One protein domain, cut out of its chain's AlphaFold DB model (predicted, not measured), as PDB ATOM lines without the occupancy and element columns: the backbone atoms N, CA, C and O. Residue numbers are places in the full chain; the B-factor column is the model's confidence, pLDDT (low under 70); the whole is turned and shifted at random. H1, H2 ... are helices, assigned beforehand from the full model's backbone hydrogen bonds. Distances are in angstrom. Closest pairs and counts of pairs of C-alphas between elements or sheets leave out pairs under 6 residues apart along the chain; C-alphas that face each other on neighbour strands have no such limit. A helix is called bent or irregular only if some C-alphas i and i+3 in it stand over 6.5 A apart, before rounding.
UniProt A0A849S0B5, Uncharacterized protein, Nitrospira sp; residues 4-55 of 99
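This is residues 4 to 55 of the 99 residues of an uncharacterized protein of Nitrospira sp (UniProt A0A849S0B5). Two helices, H2 and H3, make a V with its corner at residues 37 and 38, and the remaining helix, H1, bridges the two arms, touching both of them while the arms themselves come close to each other near the corner. The centres of the three helices make a triangle. The printed part has 52 residues with three named helices in the order H1, H2, H3 and no named strand, and its class is all helix. The whole is compact, with a radius of gyration of the C-alphas of 10.0 A, and only just flat, with spans of 27 by 26 by 14 A.

H1, residues 4 to 16, touches H2, residues 23 to 36, and their closest C-alphas are those of Ala 12 and Val 26, 5.5 A apart. These two run the same way at a steep tilt of 53 degrees. H1 also touches H3, residues 39 to 54, where the closest C-alphas are those of Ala 7 and Lys 52, 5.9 A apart. H1 and H3 run opposite ways at a shallow tilt of 31 degrees. H2 and H3 are close but not clearly touching, with the C-alphas of Leu 34 and Gln 42 the closest at 6.2 A. They run opposite ways at a steep tilt of 37 degrees, only just past shallow. In H1 and H3 every O i to N i+4 pair is within hydrogen-bond range, and in H2 7 of 10 are.

H1 begins at C-alpha 4, at (19.505, 5.900, -50.164), and is 17.5 A from first to last C-alpha. H2, residues 23 to 36, begins at C-alpha 23, at (21.959, 17.603, -48.442), and is 19.7 A long in the same sense. H2 is neither bent nor irregular, but only just: C-alphas 31 and 34 are 6.5 A apart. H3, residues 39 to 54, is the longest helix by residues, with 16; it is 21.9 A from first to last C-alpha and ends at C-alpha 54, at (22.662, -2.758, -51.245).

The two C-alphas farthest apart are those of Lys 21 and Pro 39, at 27.0 A, while those of Leu 4 and Gly 55, the first and last printed, are 11.5 A apart. The printed part has no cut. The link from H1 to H2, residues 17 to 22, is short, and the link from H2 to H3, residues 37 to 38, is tight. The mean pLDDT of the printed part is 78.9, and residues 4 to 5 and 54 to 55 are under 70.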
ATOM      1  N   LEU A   4      18.383   5.419 -49.353       59.31
ATOM      2  CA  LEU A   4      19.505   5.900 -50.164       59.31
ATOM      3  C   LEU A   4      20.075   7.243 -49.686       59.31
ATOM      4  O   LEU A   4      21.284   7.356 -49.529       59.31
ATOM      5  N   MET A   5      19.231   8.244 -49.406       65.94
ATOM      6  CA  MET A   5      19.681   9.586 -48.990       65.94
ATOM      7  C   MET A   5      20.481   9.546 -47.680       65.94
ATOM      8  O   MET A   5      21.418  10.319 -47.502       65.94
ATOM      9  N   ASN A   6      20.158   8.597 -46.798       71.44
ATOM     10  CA  ASN A   6      20.862   8.410 -45.535       71.44
ATOM     11  C   ASN A   6      22.266   7.807 -45.746       71.44
ATOM     12  O   ASN A   6      23.227   8.264 -45.139       71.44
ATOM     13  N   ALA A   7      22.410   6.854 -46.676       74.88
ATOM     14  CA  ALA A   7      23.703   6.247 -46.999       74.88
ATOM     15  C   ALA A   7      24.685   7.253 -47.632       74.88
ATOM     16  O   ALA A   7      25.844   7.318 -47.225       74.88
ATOM     17  N   TYR A   8      24.223   8.096 -48.568       77.31
ATOM     18  CA  TYR A   8      25.053   9.175 -49.130       77.31
ATOM     19  C   TYR A   8      25.528  10.148 -48.046       77.31
ATOM     20  O   TYR A   8      26.697  10.540 -48.029       77.31
ATOM     21  N   ALA A   9      24.636  10.514 -47.125       81.75
ATOM     22  CA  ALA A   9      24.945  11.411 -46.023       81.75
ATOM     23  C   ALA A   9      25.980  10.819 -45.054       81.75
ATOM     24  O   ALA A   9      26.929  11.508 -44.679       81.75
ATOM     25  N   GLU A  10      25.854   9.539 -44.696       80.88
ATOM     26  CA  GLU A  10      26.832   8.851 -43.847       80.88
ATOM     27  C   GLU A  10      28.206   8.745 -44.509       80.88
ATOM     28  O   GLU A  10      29.221   8.989 -43.863       80.88
ATOM     29  N   ILE A  11      28.262   8.434 -45.803       83.31
ATOM     30  CA  ILE A  11      29.526   8.339 -46.536       83.31
ATOM     31  C   ILE A  11      30.211   9.709 -46.628       83.31
ATOM     32  O   ILE A  11      31.409   9.831 -46.360       83.31
ATOM     33  N   ALA A  12      29.457  10.765 -46.937       82.69
ATOM     34  CA  ALA A  12      29.994  12.121 -46.939       82.69
ATOM     35  C   ALA A  12      30.451  12.563 -45.535       82.69
ATOM     36  O   ALA A  12      31.476  13.237 -45.409       82.69
ATOM     37  N   ALA A  13      29.765  12.142 -44.471       83.00
ATOM     38  CA  ALA A  13      30.201  12.392 -43.099       83.00
ATOM     39  C   ALA A  13      31.504  11.654 -42.753       83.00
ATOM     40  O   ALA A  13      32.422  12.262 -42.201       83.00
ATOM     41  N   THR A  14      31.631  10.385 -43.137       83.31
ATOM     42  CA  THR A  14      32.815   9.558 -42.855       83.31
ATOM     43  C   THR A  14      34.050  10.032 -43.621       83.31
ATOM     44  O   THR A  14      35.125  10.182 -43.040       83.31
ATOM     45  N   TYR A  15      33.912  10.302 -44.920       80.81
ATOM     46  CA  TYR A  15      35.057  10.582 -45.795       80.81
ATOM     47  C   TYR A  15      35.307  12.070 -46.020       80.81
ATOM     48  O   TYR A  15      36.458  12.501 -46.116       80.81
ATOM     49  N   GLY A  16      34.242  12.863 -46.093       73.12
ATOM     50  CA  GLY A  16      34.317  14.300 -46.328       73.12
ATOM     51  C   GLY A  16      34.183  15.151 -45.074       73.12
ATOM     52  O   GLY A  16      34.310  16.369 -45.184       73.12
ATOM     53  N   LYS A  17      33.920  14.541 -43.905       80.31
ATOM     54  CA  LYS A  17      33.559  15.251 -42.662       80.31
ATOM     55  C   LYS A  17      32.404  16.229 -42.877       80.31
ATOM     56  O   LYS A  17      32.367  17.314 -42.298       80.31
ATOM     57  N   VAL A  18      31.487  15.857 -43.761       81.31
ATOM     58  CA  VAL A  18      30.358  16.693 -44.142       81.31
ATOM     59  C   VAL A  18      29.197  16.448 -43.199       81.31
ATOM     60  O   VAL A  18      29.006  15.339 -42.710       81.31
ATOM     61  N   ASN A  19      28.402  17.477 -42.936       80.12
ATOM     62  CA  ASN A  19      27.254  17.334 -42.059       80.12
ATOM     63  C   ASN A  19      26.169  16.485 -42.762       80.12
ATOM     64  O   ASN A  19      25.648  16.920 -43.788       80.12
ATOM     65  N   PRO A  20      25.786  15.303 -42.240       75.62
ATOM     66  CA  PRO A  20      24.850  14.397 -42.915       75.62
ATOM     67  C   PRO A  20      23.413  14.944 -42.970       75.62
ATOM     68  O   PRO A  20      22.569  14.434 -43.701       75.62
ATOM     69  N   LYS A  21      23.121  15.996 -42.199       78.75
ATOM     70  CA  LYS A  21      21.841  16.719 -42.229       78.75
ATOM     71  C   LYS A  21      21.783  17.794 -43.319       78.75
ATOM     72  O   LYS A  21      20.725  18.384 -43.507       78.75
ATOM     73  N   ASP A  22      22.897  18.056 -44.007       82.25
ATOM     74  CA  ASP A  22      23.006  19.081 -45.040       82.25
ATOM     75  C   ASP A  22      23.103  18.436 -46.436       82.25
ATOM     76  O   ASP A  22      24.189  18.044 -46.878       82.25
ATOM     77  N   PRO A  23      21.976  18.290 -47.154       78.19
ATOM     78  CA  PRO A  23      21.959  17.603 -48.442       78.19
ATOM     79  C   PRO A  23      22.791  18.324 -49.512       78.19
ATOM     80  O   PRO A  23      23.334  17.666 -50.398       78.19
ATOM     81  N   GLN A  24      22.945  19.653 -49.425       82.62
ATOM     82  CA  GLN A  24      23.770  20.408 -50.371       82.62
ATOM     83  C   GLN A  24      25.253  20.115 -50.162       82.62
ATOM     84  O   GLN A  24      25.987  19.901 -51.127       82.62
ATOM     85  N   ALA A  25      25.702  20.073 -48.909       81.31
ATOM     86  CA  ALA A  25      27.087  19.767 -48.598       81.31
ATOM     87  C   ALA A  25      27.435  18.315 -48.978       81.31
ATOM     88  O   ALA A  25      28.497  18.066 -49.556       81.31
ATOM     89  N   VAL A  26      26.525  17.365 -48.716       81.19
ATOM     90  CA  VAL A  26      26.665  15.962 -49.142       81.19
ATOM     91  C   VAL A  26      26.801  15.880 -50.664       81.19
ATOM     92  O   VAL A  26      27.734  15.253 -51.161       81.19
ATOM     93  N   GLN A  27      25.945  16.573 -51.418       80.81
ATOM     94  CA  GLN A  27      26.025  16.603 -52.881       80.81
ATOM     95  C   GLN A  27      27.354  17.195 -53.379       80.81
ATOM     96  O   GLN A  27      28.031  16.596 -54.217       80.81
ATOM     97  N   ARG A  28      27.796  18.316 -52.795       82.25
ATOM     98  CA  ARG A  28      29.080  18.959 -53.124       82.25
ATOM     99  C   ARG A  28      30.276  18.044 -52.867       82.25
ATOM    100  O   ARG A  28      31.260  18.114 -53.601       82.25
ATOM    101  N   PHE A  29      30.208  17.179 -51.860       84.19
ATOM    102  CA  PHE A  29      31.260  16.201 -51.607       84.19
ATOM    103  C   PHE A  29      31.399  15.193 -52.746       84.19
ATOM    104  O   PHE A  29      32.515  15.000 -53.226       84.19
ATOM    105  N   PHE A  30      30.301  14.609 -53.229       81.06
ATOM    106  CA  PHE A  30      30.351  13.657 -54.344       81.06
ATOM    107  C   PHE A  30      30.701  14.323 -55.681       81.06
ATOM    108  O   PHE A  30      31.412  13.727 -56.486       81.06
ATOM    109  N   GLU A  31      30.268  15.564 -55.907       81.50
ATOM    110  CA  GLU A  31      30.514  16.270 -57.172       81.50
ATOM    111  C   GLU A  31      31.895  16.935 -57.255       81.50
ATOM    112  O   GLU A  31      32.452  17.054 -58.343       81.50
ATOM    113  N   ILE A  32      32.460  17.395 -56.132       82.75
ATOM    114  CA  ILE A  32      33.664  18.249 -56.133       82.75
ATOM    115  C   ILE A  32      34.823  17.616 -55.372       82.75
ATOM    116  O   ILE A  32      35.972  17.720 -55.806       82.75
ATOM    117  N   THR A  33      34.555  16.977 -54.235       79.00
ATOM    118  CA  THR A  33      35.610  16.445 -53.360       79.00
ATOM    119  C   THR A  33      36.005  15.024 -53.758       79.00
ATOM    120  O   THR A  33      37.196  14.723 -53.831       79.00
ATOM    121  N   LEU A  34      35.038  14.170 -54.094       79.06
ATOM    122  CA  LEU A  34      35.270  12.793 -54.526       79.06
ATOM    123  C   LEU A  34      36.172  12.702 -55.773       79.06
ATOM    124  O   LEU A  34      37.147  11.950 -55.722       79.06
ATOM    125  N   PRO A  35      35.981  13.506 -56.843       80.50
ATOM    126  CA  PRO A  35      36.853  13.485 -58.022       80.50
ATOM    127  C   PRO A  35      38.298  13.914 -57.727       80.50
ATOM    128  O   PRO A  35      39.208  13.563 -58.472       80.50
ATOM    129  N   LYS A  36      38.515  14.669 -56.640       83.88
ATOM    130  CA  LYS A  36      39.843  15.123 -56.203       83.88
ATOM    131  C   LYS A  36      40.604  14.071 -55.398       83.88
ATOM    132  O   LYS A  36      41.806  14.226 -55.191       83.88
ATOM    133  N   TYR A  37      39.934  13.027 -54.914       83.31
ATOM    134  CA  TYR A  37      40.619  11.929 -54.249       83.31
ATOM    135  C   TYR A  37      41.367  11.045 -55.239       83.31
ATOM    136  O   TYR A  37      41.015  10.929 -56.406       83.31
ATOM    137  N   SER A  38      42.411  10.378 -54.745       83.06
ATOM    138  CA  SER A  38      43.114   9.366 -55.523       83.06
ATOM    139  C   SER A  38      42.161   8.227 -55.920       83.06
ATOM    140  O   SER A  38      41.274   7.893 -55.130       83.06
ATOM    141  N   PRO A  39      42.395   7.547 -57.058       79.44
ATOM    142  CA  PRO A  39      41.524   6.477 -57.557       79.44
ATOM    143  C   PRO A  39      41.233   5.392 -56.515       79.44
ATOM    144  O   PRO A  39      40.104   4.947 -56.357       79.44
ATOM    145  N   LYS A  40      42.241   5.032 -55.710       80.19
ATOM    146  CA  LYS A  40      42.101   4.059 -54.617       80.19
ATOM    147  C   LYS A  40      41.101   4.502 -53.539       80.19
ATOM    148  O   LYS A  40      40.347   3.683 -53.030       80.19
ATOM    149  N   LYS A  41      41.088   5.795 -53.198       80.81
ATOM    150  CA  LYS A  41      40.132   6.370 -52.239       80.81
ATOM    151  C   LYS A  41      38.742   6.499 -52.848       80.81
ATOM    152  O   LYS A  41      37.771   6.248 -52.154       80.81
ATOM    153  N   GLN A  42      38.647   6.872 -54.123       81.31
ATOM    154  CA  GLN A  42      37.366   6.921 -54.833       81.31
ATOM    155  C   GLN A  42      36.694   5.553 -54.839       81.31
ATOM    156  O   GLN A  42      35.530   5.458 -54.466       81.31
ATOM    157  N   GLN A  43      37.453   4.510 -55.178       78.69
ATOM    158  CA  GLN A  43      36.968   3.135 -55.173       78.69
ATOM    159  C   GLN A  43      36.436   2.742 -53.790       78.69
ATOM    160  O   GLN A  43      35.295   2.319 -53.695       78.69
ATOM    161  N   GLN A  44      37.193   3.010 -52.716       82.19
ATOM    162  CA  GLN A  44      36.727   2.747 -51.347       82.19
ATOM    163  C   GLN A  44      35.418   3.464 -51.011       82.19
ATOM    164  O   GLN A  44      34.533   2.858 -50.425       82.19
ATOM    165  N   VAL A  45      35.278   4.742 -51.376       82.75
ATOM    166  CA  VAL A  45      34.051   5.500 -51.092       82.75
ATOM    167  C   VAL A  45      32.854   4.938 -51.866       82.75
ATOM    168  O   VAL A  45      31.745   4.899 -51.339       82.75
ATOM    169  N   VAL A  46      33.070   4.511 -53.112       80.94
ATOM    170  CA  VAL A  46      32.026   3.911 -53.955       80.94
ATOM    171  C   VAL A  46      31.650   2.517 -53.459       80.94
ATOM    172  O   VAL A  46      30.459   2.230 -53.383       80.94
ATOM    173  N   ASP A  47      32.625   1.689 -53.085       79.50
ATOM    174  CA  ASP A  47      32.390   0.355 -52.526       79.50
ATOM    175  C   ASP A  47      31.581   0.454 -51.232       79.50
ATOM    176  O   ASP A  47      30.546  -0.190 -51.103       79.50
ATOM    177  N   ASP A  48      31.977   1.339 -50.319       80.56
ATOM    178  CA  ASP A  48      31.319   1.511 -49.021       80.56
ATOM    179  C   ASP A  48      29.898   2.099 -49.180       80.56
ATOM    180  O   ASP A  48      28.937   1.672 -48.530       80.56
ATOM    181  N   LEU A  49      29.705   3.015 -50.140       80.38
ATOM    182  CA  LEU A  49      28.377   3.504 -50.525       80.38
ATOM    183  C   LEU A  49      27.509   2.384 -51.117       80.38
ATOM    184  O   LEU A  49      26.322   2.277 -50.791       80.38
ATOM    185  N   PHE A  50      28.077   1.553 -51.987       75.31
ATOM    186  CA  PHE A  50      27.384   0.420 -52.589       75.31
ATOM    187  C   PHE A  50      26.973  -0.593 -51.517       75.31
ATOM    188  O   PHE A  50      25.825  -1.035 -51.495       75.31
ATOM    189  N   THR A  51      27.849  -0.880 -50.557       79.00
ATOM    190  CA  THR A  51      27.575  -1.775 -49.429       79.00
ATOM    191  C   THR A  51      26.511  -1.237 -48.501       79.00
ATOM    192  O   THR A  51      25.591  -1.971 -48.151       79.00
ATOM    193  N   LYS A  52      26.536   0.053 -48.164       74.94
ATOM    194  CA  LYS A  52      25.468   0.651 -47.352       74.94
ATOM    195  C   LYS A  52      24.116   0.705 -48.058       74.94
ATOM    196  O   LYS A  52      23.083   0.644 -47.395       74.94
ATOM    197  N   THR A  53      24.102   0.838 -49.383       71.19
ATOM    198  CA  THR A  53      22.852   0.939 -50.156       71.19
ATOM    199  C   THR A  53      22.258  -0.417 -50.523       71.19
ATOM    200  O   THR A  53      21.035  -0.554 -50.529       71.19
ATOM    201  N   THR A  54      23.092  -1.416 -50.810       68.50
ATOM    202  CA  THR A  54      22.662  -2.758 -51.245       68.50
ATOM    203  C   THR A  54      22.773  -3.824 -50.156       68.50
ATOM    204  O   THR A  54      22.156  -4.879 -50.278       68.50
ATOM    205  N   GLY A  55      23.546  -3.570 -49.096       63.91
ATOM    206  CA  GLY A  55      23.933  -4.564 -48.091       63.91
ATOM    207  C   GLY A  55      25.022  -5.535 -48.564       63.91
ATOM    208  O   GLY A  55      25.329  -6.484 -47.849       63.91
TER     209      GLY A  55